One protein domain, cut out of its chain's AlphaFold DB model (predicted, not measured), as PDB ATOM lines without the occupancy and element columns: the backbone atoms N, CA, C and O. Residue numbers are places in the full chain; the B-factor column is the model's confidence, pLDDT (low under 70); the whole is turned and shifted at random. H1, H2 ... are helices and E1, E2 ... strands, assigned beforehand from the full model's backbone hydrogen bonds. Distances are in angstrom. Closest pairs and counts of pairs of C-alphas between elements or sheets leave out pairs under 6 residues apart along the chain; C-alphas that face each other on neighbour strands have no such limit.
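AT A GLANCE: This is residues 37 to 140 of the 150 residues of an uncharacterized protein of Georgenia satyanarayanai (UniProt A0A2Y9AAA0). A twisted wall of three strands has one face covered by two helices, H1 over the E1 edge and H2 over E2 and E3, while the two short helices H3 and H4 sit past the E3 edge, beside H2. Short pairings tie the stretch after E3 back to that edge strand. You will find 104 residues printed, with four named helices and three named strands in the order H1 E1 E2 H2 E3 H3 H4. The sheet runs E1 E2 E3 and is mixed; the class is mixed, helices and strands. The whole is compact, with a radius of gyration of the C-alphas of 12.7 A and spans of 38 by 29 by 24 A.

IN THESE COORDINATES: Start in the sheet: E1, residues 53 to 63, begins at C-alpha 53, (90.744, 3.080, -96.376), and is 28.8 A long. E2, residues 67 to 76, is 28.3 A long, and E3, residues 105 to 111, is 19.5 A. Look next at H2, residues 81 to 96, the longest helix, 22.8 A. H1, residues 37 to 48, begins at C-alpha 37, (89.464, -8.886, -113.450), and covers 16.4 A. H3 is residues 120 to 123, 5.3 A, and H4 is residues 132 to 139, 10.2 A, ending at C-alpha 139, (82.420, 14.287, -111.815).

HOW THE PARTS SIT: The hairpin E1 and E2 is antiparallel, with N 59 and O 71 within hydrogen-bond range at 2.8 A. E2 and E3 are parallel, with N 72 and O 107 at 2.8 A. E2, H2 and E3 form a strand-helix-strand unit, two parallel neighbour strands with a helix between, and its crossover is right-handed. The domain has two layers, H1 and H2 on the same face of the sheet. H1 lies over E1 at a height of 4.7 A over the sheet; their closest C-alphas, Gly 40 and Val 58, are 5.1 A apart. H2 lies over E2 and E3 at a height of 8.1 A; its closest C-alphas to E3 are Gly 95 and Val 106, 6.0 A. H2 is the hub. H1 touches it at a shallow tilt of 22 degrees, opposite ways, closest at the C-alphas of Leu 47 and Ile 91, 6.8 A. H3 touches H2 at the C-alphas of Leu 85 and Leu 123, 7.0 A. H4 only just touches H2, with 3 pairs of C-alphas within 8 A, the closest being His 93 and Phe 139, 7.0 A. In H1, H2 and H4 every O i to N i+4 pair is within hydrogen-bond range; H3 is too short for one.

THE WHOLE: The C-alphas farthest apart, Pro 64 and Asp 80, are 39.5 A apart. The printed part has no cut and no long link. Its mean pLDDT is 97.0, and no printed residue is under 70.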
ATOM      1  N   ALA A  37      88.862  -8.414-114.688       95.88
ATOM      2  CA  ALA A  37      89.464  -8.886-113.450       95.88
ATOM      3  C   ALA A  37      90.710  -8.055-113.130       95.88
ATOM      4  O   ALA A  37      90.810  -7.541-112.018       95.88
ATOM      5  N   GLU A  38      91.576  -7.846-114.123       96.25
ATOM      6  CA  GLU A  38      92.757  -6.983-113.999       96.25
ATOM      7  C   GLU A  38      92.366  -5.547-113.615       96.25
ATOM      8  O   GLU A  38      92.933  -4.965-112.692       96.25
ATOM      9  N   GLU A  39      91.332  -4.989-114.249       97.06
ATOM     10  CA  GLU A  39      90.836  -3.653-113.903       97.06
ATOM     11  C   GLU A  39      90.277  -3.582-112.468       97.06
ATOM     12  O   GLU A  39      90.480  -2.594-111.758       97.06
ATOM     13  N   GLY A  40      89.591  -4.635-112.010       98.00
ATOM     14  CA  GLY A  40      89.125  -4.739-110.627       98.00
ATOM     15  C   GLY A  40      90.272  -4.823-109.615       98.00
ATOM     16  O   GLY A  40      90.197  -4.210-108.547       98.00
ATOM     17  N   GLU A  41      91.345  -5.542-109.948       98.12
ATOM     18  CA  GLU A  41      92.564  -5.609-109.134       98.12
ATOM     19  C   GLU A  41      93.247  -4.240-109.059       98.12
ATOM     20  O   GLU A  41      93.490  -3.748-107.954       98.12
ATOM     21  N   ARG A  42      93.428  -3.563-110.200       97.62
ATOM     22  CA  ARG A  42      93.994  -2.207-110.268       97.62
ATOM     23  C   ARG A  42      93.230  -1.214-109.387       97.62
ATOM     24  O   ARG A  42      93.837  -0.520-108.574       97.62
ATOM     25  N   LEU A  43      91.902  -1.155-109.518       98.31
ATOM     26  CA  LEU A  43      91.062  -0.273-108.696       98.31
ATOM     27  C   LEU A  43      91.110  -0.654-107.208       98.31
ATOM     28  O   LEU A  43      91.063   0.215-106.341       98.31
ATOM     29  N   THR A  44      91.219  -1.946-106.889       98.62
ATOM     30  CA  THR A  44      91.365  -2.403-105.499       98.62
ATOM     31  C   THR A  44      92.672  -1.909-104.879       98.62
ATOM     32  O   THR A  44      92.662  -1.441-103.736       98.62
ATOM     33  N   GLU A  45      93.782  -1.983-105.615       98.06
ATOM     34  CA  GLU A  45      95.081  -1.461-105.177       98.06
ATOM     35  C   GLU A  45      95.040   0.057-104.982       98.06
ATOM     36  O   GLU A  45      95.445   0.549-103.928       98.06
ATOM     37  N   GLU A  46      94.486   0.785-105.955       97.88
ATOM     38  CA  GLU A  46      94.332   2.241-105.907       97.88
ATOM     39  C   GLU A  46      93.536   2.690-104.674       97.88
ATOM     40  O   GLU A  46      93.989   3.541-103.909       97.88
ATOM     41  N   LEU A  47      92.378   2.072-104.427       98.06
ATOM     42  CA  LEU A  47      91.525   2.428-103.294       98.06
ATOM     43  C   LEU A  47      92.132   2.040-101.947       98.06
ATOM     44  O   LEU A  47      91.943   2.754-100.966       98.06
ATOM     45  N   THR A  48      92.867   0.929-101.880       97.56
ATOM     46  CA  THR A  48      93.550   0.504-100.646       97.56
ATOM     47  C   THR A  48      94.755   1.395-100.324       97.56
ATOM     48  O   THR A  48      95.195   1.437 -99.178       97.56
ATOM     49  N   ALA A  49      95.281   2.133-101.306       97.06
ATOM     50  CA  ALA A  49      96.348   3.109-101.099       97.06
ATOM     51  C   ALA A  49      95.856   4.446-100.507       97.06
ATOM     52  O   ALA A  49      96.681   5.288-100.156       97.06
ATOM     53  N   LEU A  50      94.539   4.659-100.384       95.81
ATOM     54  CA  LEU A  50      93.980   5.836 -99.719       95.81
ATOM     55  C   LEU A  50      94.201   5.738 -98.200       95.81
ATOM     56  O   LEU A  50      93.776   4.766 -97.580       95.81
ATOM     57  N   ASP A  51      94.794   6.773 -97.592       93.56
ATOM     58  CA  ASP A  51      95.245   6.777 -96.184       93.56
ATOM     59  C   ASP A  51      94.197   6.285 -95.167       93.56
ATOM     60  O   ASP A  51      94.525   5.667 -94.153       93.56
ATOM     61  N   THR A  52      92.922   6.577 -95.417       95.56
ATOM     62  CA  THR A  52      91.801   6.297 -94.511       95.56
ATOM     63  C   THR A  52      91.043   5.017 -94.851       95.56
ATOM     64  O   THR A  52      90.110   4.665 -94.123       95.56
ATOM     65  N   VAL A  53      91.375   4.335 -95.950       98.00
ATOM     66  CA  VAL A  53      90.744   3.080 -96.376       98.00
ATOM     67  C   VAL A  53      91.553   1.911 -95.827       98.00
ATOM     68  O   VAL A  53      92.714   1.713 -96.162       98.00
ATOM     69  N   THR A  54      90.937   1.103 -94.967       97.94
ATOM     70  CA  THR A  54      91.596  -0.053 -94.338       97.94
ATOM     71  C   THR A  54      91.474  -1.332 -95.158       97.94
ATOM     72  O   THR A  54      92.263  -2.259 -94.987       97.94
ATOM     73  N   SER A  55      90.480  -1.402 -96.041       98.06
ATOM     74  CA  SER A  55      90.356  -2.455 -97.045       98.06
ATOM     75  C   SER A  55      89.441  -1.995 -98.170       98.06
ATOM     76  O   SER A  55      88.413  -1.380 -97.891       98.06
ATOM     77  N   ALA A  56      89.727  -2.405 -99.399       98.44
ATOM     78  CA  ALA A  56      88.792  -2.315-100.511       98.44
ATOM     79  C   ALA A  56      88.707  -3.655-101.251       98.44
ATOM     80  O   ALA A  56      89.647  -4.451-101.250       98.44
ATOM     81  N   ARG A  57      87.563  -3.911-101.879       98.50
ATOM     82  CA  ARG A  57      87.380  -4.946-102.893       98.50
ATOM     83  C   ARG A  57      86.524  -4.366-104.002       98.50
ATOM     84  O   ARG A  57      85.400  -3.939-103.747       98.50
ATOM     85  N   VAL A  58      87.036  -4.422-105.223       98.62
ATOM     86  CA  VAL A  58      86.334  -3.951-106.416       98.62
ATOM     87  C   VAL A  58      86.012  -5.128-107.328       98.62
ATOM     88  O   VAL A  58      86.841  -6.005-107.558       98.62
ATOM     89  N   GLN A  59      84.788  -5.156-107.846       98.12
ATOM     90  CA  GLN A  59      84.364  -6.064-108.907       98.12
ATOM     91  C   GLN A  59      83.863  -5.242-110.089       98.12
ATOM     92  O   GLN A  59      82.807  -4.607-110.013       98.12
ATOM     93  N   VAL A  60      84.595  -5.298-111.198       97.75
ATOM     94  CA  VAL A  60      84.151  -4.749-112.479       97.75
ATOM     95  C   VAL A  60      83.454  -5.862-113.246       97.75
ATOM     96  O   VAL A  60      84.003  -6.944-113.447       97.75
ATOM     97  N   ARG A  61      82.198  -5.637-113.630       95.75
ATOM     98  CA  ARG A  61      81.384  -6.666-114.281       95.75
ATOM     99  C   ARG A  61      80.516  -6.087-115.378       95.75
ATOM    100  O   ARG A  61      79.964  -4.999-115.256       95.75
ATOM    101  N   SER A  62      80.315  -6.870-116.425       94.69
ATOM    102  CA  SER A  62      79.368  -6.557-117.490       94.69
ATOM    103  C   SER A  62      78.482  -7.760-117.776       94.69
ATOM    104  O   SER A  62      78.975  -8.885-117.817       94.69
ATOM    105  N   GLY A  63      77.188  -7.550-117.990       92.06
ATOM    106  CA  GLY A  63      76.281  -8.631-118.356       92.06
ATOM    107  C   GLY A  63      74.962  -8.135-118.943       92.06
ATOM    108  O   GLY A  63      74.565  -6.995-118.704       92.06
ATOM    109  N   PRO A  64      74.245  -8.991-119.690       90.25
ATOM    110  CA  PRO A  64      73.007  -8.606-120.366       90.25
ATOM    111  C   PRO A  64      71.874  -8.243-119.396       90.25
ATOM    112  O   PRO A  64      70.962  -7.514-119.769       90.25
ATOM    113  N   THR A  65      71.913  -8.748-118.157       89.25
ATOM    114  CA  THR A  65      70.859  -8.533-117.154       89.25
ATOM    115  C   THR A  65      71.108  -7.317-116.262       89.25
ATOM    116  O   THR A  65      70.157  -6.649-115.876       89.25
ATOM    117  N   TRP A  66      72.366  -7.028-115.922       83.31
ATOM    118  CA  TRP A  66      72.740  -5.980-114.958       83.31
ATOM    119  C   TRP A  66      73.544  -4.831-115.580       83.31
ATOM    120  O   TRP A  66      73.939  -3.910-114.874       83.31
ATOM    121  N   GLY A  67      73.785  -4.857-116.893       93.69
ATOM    122  CA  GLY A  67      74.547  -3.820-117.583       93.69
ATOM    123  C   GLY A  67      76.029  -3.847-117.217       93.69
ATOM    124  O   GLY A  67      76.592  -4.909-116.941       93.69
ATOM    125  N   ARG A  68      76.664  -2.675-117.258       95.94
ATOM    126  CA  ARG A  68      78.087  -2.465-116.962       95.94
ATOM    127  C   ARG A  68      78.198  -1.845-115.574       95.94
ATOM    128  O   ARG A  68      77.723  -0.732-115.374       95.94
ATOM    129  N   GLN A  69      78.755  -2.558-114.610       97.00
ATOM    130  CA  GLN A  69      78.749  -2.140-113.211       97.00
ATOM    131  C   GLN A  69      80.140  -2.201-112.603       97.00
ATOM    132  O   GLN A  69      80.913  -3.117-112.899       97.00
ATOM    133  N   VAL A  70      80.392  -1.274-111.687       98.25
ATOM    134  CA  VAL A  70      81.501  -1.352-110.738       98.25
ATOM    135  C   VAL A  70      80.900  -1.489-109.344       98.25
ATOM    136  O   VAL A  70      80.093  -0.659-108.932       98.25
ATOM    137  N   VAL A  71      81.240  -2.572-108.647       98.25
ATOM    138  CA  VAL A  71      80.785  -2.838-107.275       98.25
ATOM    139  C   VAL A  71      81.973  -2.724-106.339       98.25
ATOM    140  O   VAL A  71      82.978  -3.404-106.554       98.25
ATOM    141  N   ILE A  72      81.858  -1.881-105.318       98.69
ATOM    142  CA  ILE A  72      82.947  -1.568-104.399       98.69
ATOM    143  C   ILE A  72      82.491  -1.781-102.959       98.69
ATOM    144  O   ILE A  72      81.604  -1.085-102.468       98.69
ATOM    145  N   ASP A  73      83.149  -2.706-102.269       98.69
ATOM    146  CA  ASP A  73      83.015  -2.893-100.828       98.69
ATOM    147  C   ASP A  73      84.295  -2.388-100.158       98.69
ATOM    148  O   ASP A  73      85.383  -2.921-100.392       98.69
ATOM    149  N   ALA A  74      84.180  -1.362 -99.321       98.69
ATOM    150  CA  ALA A  74      85.311  -0.741 -98.648       98.69
ATOM    151  C   ALA A  74      85.075  -0.576 -97.144       98.69
ATOM    152  O   ALA A  74      83.944  -0.482 -96.659       98.69
ATOM    153  N   THR A  75      86.168  -0.515 -96.391       98.75
ATOM    154  CA  THR A  75      86.166  -0.163 -94.969       98.75
ATOM    155  C   THR A  75      87.065   1.040 -94.741       98.75
ATOM    156  O   THR A  75      88.104   1.174 -95.388       98.75
ATOM    157  N   THR A  76      86.675   1.922 -93.824       98.62
ATOM    158  CA  THR A  76      87.490   3.073 -93.420       98.62
ATOM    159  C   THR A  76      87.800   3.036 -91.932       98.62
ATOM    160  O   THR A  76      86.984   2.582 -91.129       98.62
ATOM    161  N   SER A  77      88.960   3.565 -91.549       98.19
ATOM    162  CA  SER A  77      89.305   3.834 -90.151       98.19
ATOM    163  C   SER A  77      88.715   5.142 -89.617       98.19
ATOM    164  O   SER A  77      88.842   5.410 -88.421       98.19
ATOM    165  N   SER A  78      88.095   5.972 -90.461       97.94
ATOM    166  CA  SER A  78      87.625   7.297 -90.055       97.94
ATOM    167  C   SER A  78      86.420   7.234 -89.109       97.94
ATOM    168  O   SER A  78      85.396   6.587 -89.366       97.94
ATOM    169  N   THR A  79      86.515   7.976 -88.006       97.50
ATOM    170  CA  THR A  79      85.392   8.232 -87.096       97.50
ATOM    171  C   THR A  79      84.674   9.550 -87.379       97.50
ATOM    172  O   THR A  79      83.631   9.800 -86.778       97.50
ATOM    173  N   ASP A  80      85.216  10.393 -88.258       97.88
ATOM    174  CA  ASP A  80      84.643  11.696 -88.583       97.88
ATOM    175  C   ASP A  80      83.593  11.575 -89.705       97.88
ATOM    176  O   ASP A  80      83.899  11.066 -90.784       97.88
ATOM    177  N   PRO A  81      82.347  12.041 -89.501       97.25
ATOM    178  CA  PRO A  81      81.309  11.955 -90.527       97.25
ATOM    179  C   PRO A  81      81.647  12.661 -91.848       97.25
ATOM    180  O   PRO A  81      81.262  12.167 -92.906       97.25
ATOM    181  N   GLY A  82      82.347  13.799 -91.811       97.88
ATOM    182  CA  GLY A  82      82.696  14.556 -93.016       97.88
ATOM    183  C   GLY A  82      83.796  13.874 -93.831       97.88
ATOM    184  O   GLY A  82      83.705  13.778 -95.057       97.88
ATOM    185  N   GLU A  83      84.802  13.335 -93.151       98.00
ATOM    186  CA  GLU A  83      85.859  12.539 -93.773       98.00
ATOM    187  C   GLU A  83      85.291  11.257 -94.394       98.00
ATOM    188  O   GLU A  83      85.608  10.954 -95.540       98.00
ATOM    189  N   ARG A  84      84.363  10.559 -93.723       98.06
ATOM    190  CA  ARG A  84      83.683   9.382 -94.300       98.06
ATOM    191  C   ARG A  84      82.983   9.696 -95.625       98.06
ATOM    192  O   ARG A  84      83.089   8.912 -96.562       98.06
ATOM    193  N   LEU A  85      82.301  10.843 -95.724       98.44
ATOM    194  CA  LEU A  85      81.676  11.279 -96.980       98.44
ATOM    195  C   LEU A  85      82.714  11.622 -98.053       98.44
ATOM    196  O   LEU A  85      82.492  11.331 -99.223       98.44
ATOM    197  N   THR A  86      83.857  12.186 -97.662       98.19
ATOM    198  CA  THR A  86      84.971  12.471 -98.582       98.19
ATOM    199  C   THR A  86      85.579  11.180 -99.137       98.19
ATOM    200  O   THR A  86      85.827  11.073-100.335       98.19
ATOM    201  N   VAL A  87      85.766  10.169 -98.285       98.19
ATOM    202  CA  VAL A  87      86.254   8.842 -98.689       98.19
ATOM    203  C   VAL A  87      85.256   8.153 -99.612       98.19
ATOM    204  O   VAL A  87      85.643   7.607-100.641       98.19
ATOM    205  N   LEU A  88      83.968   8.203 -99.273       98.62
ATOM    206  CA  LEU A  88      82.911   7.650-100.111       98.62
ATOM    207  C   LEU A  88      82.871   8.322-101.492       98.62
ATOM    208  O   LEU A  88      82.758   7.625-102.496       98.62
ATOM    209  N   ASP A  89      83.005   9.649-101.551       98.56
ATOM    210  CA  ASP A  89      83.070  10.404-102.806       98.56
ATOM    211  C   ASP A  89      84.248   9.960-103.682       98.56
ATOM    212  O   ASP A  89      84.050   9.640-104.854       98.56
ATOM    213  N   ALA A  90      85.442   9.832-103.094       98.19
ATOM    214  CA  ALA A  90      86.632   9.349-103.794       98.19
ATOM    215  C   ALA A  90      86.458   7.916-104.326       98.19
ATOM    216  O   ALA A  90      86.839   7.625-105.459       98.19
ATOM    217  N   ILE A  91      85.837   7.032-103.541       98.31
ATOM    218  CA  ILE A  91      85.561   5.649-103.949       98.31
ATOM    219  C   ILE A  91      84.579   5.599-105.125       98.31
ATOM    220  O   ILE A  91      84.814   4.878-106.097       98.31
ATOM    221  N   VAL A  92      83.481   6.358-105.056       98.56
ATOM    222  CA  VAL A  92      82.496   6.424-106.148       98.56
ATOM    223  C   VAL A  92      83.140   7.003-107.409       98.56
ATOM    224  O   VAL A  92      82.902   6.486-108.501       98.56
ATOM    225  N   HIS A  93      83.981   8.028-107.267       98.44
ATOM    226  CA  HIS A  93      84.695   8.634-108.385       98.44
ATOM    227  C   HIS A  93      85.650   7.641-109.063       98.44
ATOM    228  O   HIS A  93      85.576   7.470-110.275       98.44
ATOM    229  N   ALA A  94      86.458   6.901-108.298       97.81
ATOM    230  CA  ALA A  94      87.336   5.866-108.849       97.81
ATOM    231  C   ALA A  94      86.558   4.774-109.605       97.81
ATOM    232  O   ALA A  94      86.994   4.294-110.649       97.81
ATOM    233  N   GLY A  95      85.369   4.404-109.115       97.94
ATOM    234  CA  GLY A  95      84.485   3.479-109.824       97.94
ATOM    235  C   GLY A  95      83.944   4.043-111.142       97.94
ATOM    236  O   GLY A  95      83.795   3.301-112.112       97.94
ATOM    237  N   TRP A  96      83.659   5.346-111.194       98.19
ATOM    238  CA  TRP A  96      83.251   6.043-112.418       98.19
ATOM    239  C   TRP A  96      84.386   6.133-113.446       98.19
ATOM    240  O   TRP A  96      84.143   5.951-114.639       98.19
ATOM    241  N   ASP A  97      85.616   6.312-112.966       96.44
ATOM    242  CA  ASP A  97      86.844   6.432-113.758       96.44
ATOM    243  C   ASP A  97      87.511   5.093-114.101       96.44
ATOM    244  O   ASP A  97      88.683   5.041-114.483       96.44
ATOM    245  N   THR A  98      86.765   3.988-114.038       96.56
ATOM    246  CA  THR A  98      87.252   2.729-114.606       96.56
ATOM    247  C   THR A  98      87.624   2.907-116.083       96.56
ATOM    248  O   THR A  98      86.920   3.564-116.850       96.56
ATOM    249  N   ALA A  99      88.724   2.286-116.502       94.50
ATOM    250  CA  ALA A  99      89.192   2.308-117.884       94.50
ATOM    251  C   ALA A  99      88.457   1.290-118.775       94.50
ATOM    252  O   ALA A  99      88.537   1.371-120.001       94.50
ATOM    253  N   ALA A 100      87.734   0.329-118.187       94.56
ATOM    254  CA  ALA A 100      87.122  -0.767-118.936       94.56
ATOM    255  C   ALA A 100      85.930  -0.319-119.798       94.56
ATOM    256  O   ALA A 100      85.716  -0.826-120.898       94.56
ATOM    257  N   PHE A 101      85.102   0.592-119.294       95.06
ATOM    258  CA  PHE A 101      83.902   1.068-119.980       95.06
ATOM    259  C   PHE A 101      83.304   2.264-119.246       95.06
ATOM    260  O   PHE A 101      83.649   2.525-118.107       95.06
ATOM    261  N   VAL A 102      82.300   2.910-119.842       96.75
ATOM    262  CA  VAL A 102      81.423   3.838-119.111       96.75
ATOM    263  C   VAL A 102      80.418   3.053-118.249       96.75
ATOM    264  O   VAL A 102      79.546   2.377-118.819       96.75
ATOM    265  N   PRO A 103      80.487   3.098-116.905       96.62
ATOM    266  CA  PRO A 103      79.561   2.356-116.053       96.62
ATOM    267  C   PRO A 103      78.110   2.799-116.256       96.62
ATOM    268  O   PRO A 103      77.808   3.972-116.455       96.62
ATOM    269  N   THR A 104      77.182   1.850-116.191       96.50
ATOM    270  CA  THR A 104      75.744   2.134-116.058       96.50
ATOM    271  C   THR A 104      75.310   2.236-114.597       96.50
ATOM    272  O   THR A 104      74.194   2.672-114.339       96.50
ATOM    273  N   ASP A 105      76.161   1.810-113.662       97.56
ATOM    274  CA  ASP A 105      75.954   1.918-112.218       97.56
ATOM    275  C   ASP A 105      77.295   1.761-111.480       97.56
ATOM    276  O   ASP A 105      78.092   0.881-111.828       97.56
ATOM    277  N   VAL A 106      77.531   2.591-110.464       98.31
ATOM    278  CA  VAL A 106      78.627   2.425-109.496       98.31
ATOM    279  C   VAL A 106      78.007   2.181-108.124       98.31
ATOM    280  O   VAL A 106      77.466   3.095-107.503       98.31
ATOM    281  N   SER A 107      78.046   0.933-107.664       97.81
ATOM    282  CA  SER A 107      77.462   0.512-106.389       97.81
ATOM    283  C   SER A 107      78.554   0.424-105.335       97.81
ATOM    284  O   SER A 107      79.531  -0.299-105.511       97.81
ATOM    285  N   THR A 108      78.397   1.163-104.241       98.06
ATOM    286  CA  THR A 108      79.434   1.285-103.213       98.06
ATOM    287  C   THR A 108      78.867   1.063-101.825       98.06
ATOM    288  O   THR A 108      77.812   1.607-101.503       98.06
ATOM    289  N   VAL A 109      79.610   0.352-100.984       98.56
ATOM    290  CA  VAL A 109      79.377   0.288 -99.542       98.56
ATOM    291  C   VAL A 109      80.671   0.650 -98.824       98.56
ATOM    292  O   VAL A 109      81.675  -0.047 -98.957       98.56
ATOM    293  N   LEU A 110      80.643   1.726 -98.038       98.69
ATOM    294  CA  LEU A 110      81.729   2.120 -97.143       98.69
ATOM    295  C   LEU A 110      81.327   1.830 -95.698       98.69
ATOM    296  O   LEU A 110      80.430   2.473 -95.157       98.69
ATOM    297  N   THR A 111      82.001   0.878 -95.056       98.75
ATOM    298  CA  THR A 111      81.744   0.530 -93.650       98.75
ATOM    299  C   THR A 111      82.721   1.256 -92.727       98.75
ATOM    300  O   THR A 111      83.939   1.115 -92.862       98.75
ATOM    301  N   ALA A 112      82.192   2.024 -91.778       98.31
ATOM    302  CA  ALA A 112      82.957   2.730 -90.758       98.31
ATOM    303  C   ALA A 112      83.202   1.855 -89.503       98.31
ATOM    304  O   ALA A 112      82.537   0.831 -89.321       98.31
ATOM    305  N   PRO A 113      84.119   2.244 -88.592       98.19
ATOM    306  CA  PRO A 113      84.482   1.424 -87.428       98.19
ATOM    307  C   PRO A 113      83.346   1.204 -86.417       98.19
ATOM    308  O   PRO A 113      83.384   0.258 -85.634       98.19
ATOM    309  N   ASP A 114      82.340   2.079 -86.421       97.44
ATOM    310  CA  ASP A 114      81.125   1.982 -85.602       97.44
ATOM    311  C   ASP A 114      80.053   1.064 -86.222       97.44
ATOM    312  O   ASP A 114      78.976   0.896 -85.648       97.44
ATOM    313  N   GLY A 115      80.342   0.454 -87.377       97.62
ATOM    314  CA  GLY A 115      79.426  -0.409 -88.115       97.62
ATOM    315  C   GLY A 115      78.417   0.348 -88.978       97.62
ATOM    316  O   GLY A 115      77.572  -0.292 -89.605       97.62
ATOM    317  N   VAL A 116      78.486   1.684 -89.039       98.12
ATOM    318  CA  VAL A 116      77.684   2.461 -89.988       98.12
ATOM    319  C   VAL A 116      78.165   2.150 -91.402       98.12
ATOM    320  O   VAL A 116      79.354   2.259 -91.699       98.12
ATOM    321  N   ALA A 117      77.231   1.772 -92.268       98.31
ATOM    322  CA  ALA A 117      77.468   1.589 -93.690       98.31
ATOM    323  C   ALA A 117      76.903   2.790 -94.451       98.31
ATOM    324  O   ALA A 117      75.742   3.147 -94.248       98.31
ATOM    325  N   LEU A 118      77.729   3.385 -95.306       98.62
ATOM    326  CA  LEU A 118      77.349   4.456 -96.219       98.62
ATOM    327  C   LEU A 118      77.322   3.926 -97.654       98.62
ATOM    328  O   LEU A 118      78.137   3.074 -98.016       98.62
ATOM    329  N   ASP A 119      76.415   4.442 -98.471       98.56
ATOM    330  CA  ASP A 119      76.313   4.137 -99.900       98.56
ATOM    331  C   ASP A 119      76.081   5.403-100.733       98.56
ATOM    332  O   ASP A 119      76.065   6.515-100.209       98.56
ATOM    333  N   ALA A 120      75.900   5.268-102.049       97.56
ATOM    334  CA  ALA A 120      75.751   6.421-102.937       97.56
ATOM    335  C   ALA A 120      74.625   7.390-102.501       97.56
ATOM    336  O   ALA A 120      74.700   8.594-102.756       97.56
ATOM    337  N   ARG A 121      73.596   6.928-101.782       98.44
ATOM    338  CA  ARG A 121      72.523   7.808-101.285       98.44
ATOM    339  C   ARG A 121      73.030   8.837-100.284       98.44
ATOM    340  O   ARG A 121      72.512   9.953-100.264       98.44
ATOM    341  N   ASP A 122      74.068   8.513 -99.518       98.38
ATOM    342  CA  ASP A 122      74.704   9.438 -98.577       98.38
ATOM    343  C   ASP A 122      75.448  10.582 -99.290       98.38
ATOM    344  O   ASP A 122      75.680  11.637 -98.699       98.38
ATOM    345  N   LEU A 123      75.750  10.429-100.586       98.00
ATOM    346  CA  LEU A 123      76.264  11.501-101.449       98.00
ATOM    347  C   LEU A 123      75.160  12.272-102.192       98.00
ATOM    348  O   LEU A 123      75.469  13.214-102.926       98.00
ATOM    349  N   GLY A 124      73.890  11.892-102.021       97.62
ATOM    350  CA  GLY A 124      72.740  12.512-102.681       97.62
ATOM    351  C   GLY A 124      72.265  11.811-103.959       97.62
ATOM    352  O   GLY A 124      71.406  12.356-104.651       97.62
ATOM    353  N   PHE A 125      72.774  10.617-104.285       96.81
ATOM    354  CA  PHE A 125      72.232   9.823-105.392       96.81
ATOM    355  C   PHE A 125      70.858   9.228-105.041       96.81
ATOM    356  O   PHE A 125      70.551   8.920-103.890       96.81
ATOM    357  N   THR A 126      70.008   9.035-106.051       93.50
ATOM    358  CA  THR A 126      68.625   8.554-105.862       93.50
ATOM    359  C   THR A 126      68.544   7.093-105.401       93.50
ATOM    360  O   THR A 126      67.571   6.682-104.766       93.50
ATOM    361  N   HIS A 127      69.547   6.283-105.740       92.69
ATOM    362  CA  HIS A 127      69.575   4.842-105.503       92.69
ATOM    363  C   HIS A 127      70.861   4.442-104.776       92.69
ATOM    364  O   HIS A 127      71.777   5.244-104.643       92.69
ATOM    365  N   GLN A 128      70.916   3.195-104.294       90.00
ATOM    366  CA  GLN A 128      72.107   2.652-103.623       90.00
ATOM    367  C   GLN A 128      73.354   2.660-104.517       90.00
ATOM    368  O   GLN A 128      74.468   2.745-104.009       90.00
ATOM    369  N   GLY A 129      73.162   2.559-105.834       92.31
ATOM    370  CA  GLY A 129      74.193   2.804-106.832       92.31
ATOM    371  C   GLY A 129      74.052   4.186-107.467       92.31
ATOM    372  O   GLY A 129      72.955   4.752-107.559       92.31
ATOM    373  N   ALA A 130      75.186   4.736-107.883       96.94
ATOM    374  CA  ALA A 130      75.270   5.988-108.607       96.94
ATOM    375  C   ALA A 130      75.068   5.735-110.110       96.94
ATOM    376  O   ALA A 130      75.847   5.030-110.751       96.94
ATOM    377  N   GLY A 131      74.004   6.313-110.670       96.88
ATOM    378  CA  GLY A 131      73.684   6.209-112.093       96.88
ATOM    379  C   GLY A 131      74.472   7.200-112.964       96.88
ATOM    380  O   GLY A 131      74.927   8.236-112.473       96.88
ATOM    381  N   PRO A 132      74.567   6.949-114.281       96.38
ATOM    382  CA  PRO A 132      75.488   7.643-115.181       96.38
ATOM    383  C   PRO A 132      75.203   9.144-115.310       96.38
ATOM    384  O   PRO A 132      76.134   9.937-115.357       96.38
ATOM    385  N   SER A 133      73.935   9.572-115.306       96.56
ATOM    386  CA  SER A 133      73.596  11.003-115.361       96.56
ATOM    387  C   SER A 133      74.043  11.760-114.107       96.56
ATOM    388  O   SER A 133      74.573  12.860-114.222       96.56
ATOM    389  N   GLY A 134      73.868  11.171-112.918       97.56
ATOM    390  CA  GLY A 134      74.304  11.793-111.665       97.56
ATOM    391  C   GLY A 134      75.825  11.781-111.517       97.56
ATOM    392  O   GLY A 134      76.405  12.749-111.036       97.56
ATOM    393  N   LEU A 135      76.479  10.699-111.955       97.88
ATOM    394  CA  LEU A 135      77.940  10.612-111.991       97.88
ATOM    395  C   LEU A 135      78.521  11.677-112.922       97.88
ATOM    396  O   LEU A 135      79.451  12.379-112.539       97.88
ATOM    397  N   PHE A 136      77.906  11.874-114.091       98.00
ATOM    398  CA  PHE A 136      78.287  12.937-115.015       98.00
ATOM    399  C   PHE A 136      78.118  14.336-114.427       98.00
ATOM    400  O   PHE A 136      78.996  15.177-114.575       98.00
ATOM    401  N   GLU A 137      76.987  14.605-113.775       97.31
ATOM    402  CA  GLU A 137      76.733  15.905-113.149       97.31
ATOM    403  C   GLU A 137      77.767  16.217-112.058       97.31
ATOM    404  O   GLU A 137      78.200  17.362-111.927       97.31
ATOM    405  N   ARG A 138      78.185  15.194-111.305       97.69
ATOM    406  CA  ARG A 138      79.106  15.337-110.174       97.69
ATOM    407  C   ARG A 138      80.580  15.385-110.577       97.69
ATOM    408  O   ARG A 138      81.315  16.212-110.047       97.69
ATOM    409  N   PHE A 139      81.005  14.509-111.485       97.50
ATOM    410  CA  PHE A 139      82.420  14.287-111.815       97.50
ATOM    411  C   PHE A 139      82.781  14.664-113.258       97.50
ATOM    412  O   PHE A 139      83.953  14.828-113.584       97.50
ATOM    413  N   GLY A 140      81.790  14.863-114.128       97.50
ATOM    414  CA  GLY A 140      82.006  15.077-115.555       97.50
ATOM    415  C   GLY A 140      82.166  13.764-116.337       97.50
ATOM    416  O   GLY A 140      81.693  12.711-115.899       97.50
TER     417      GLY A 140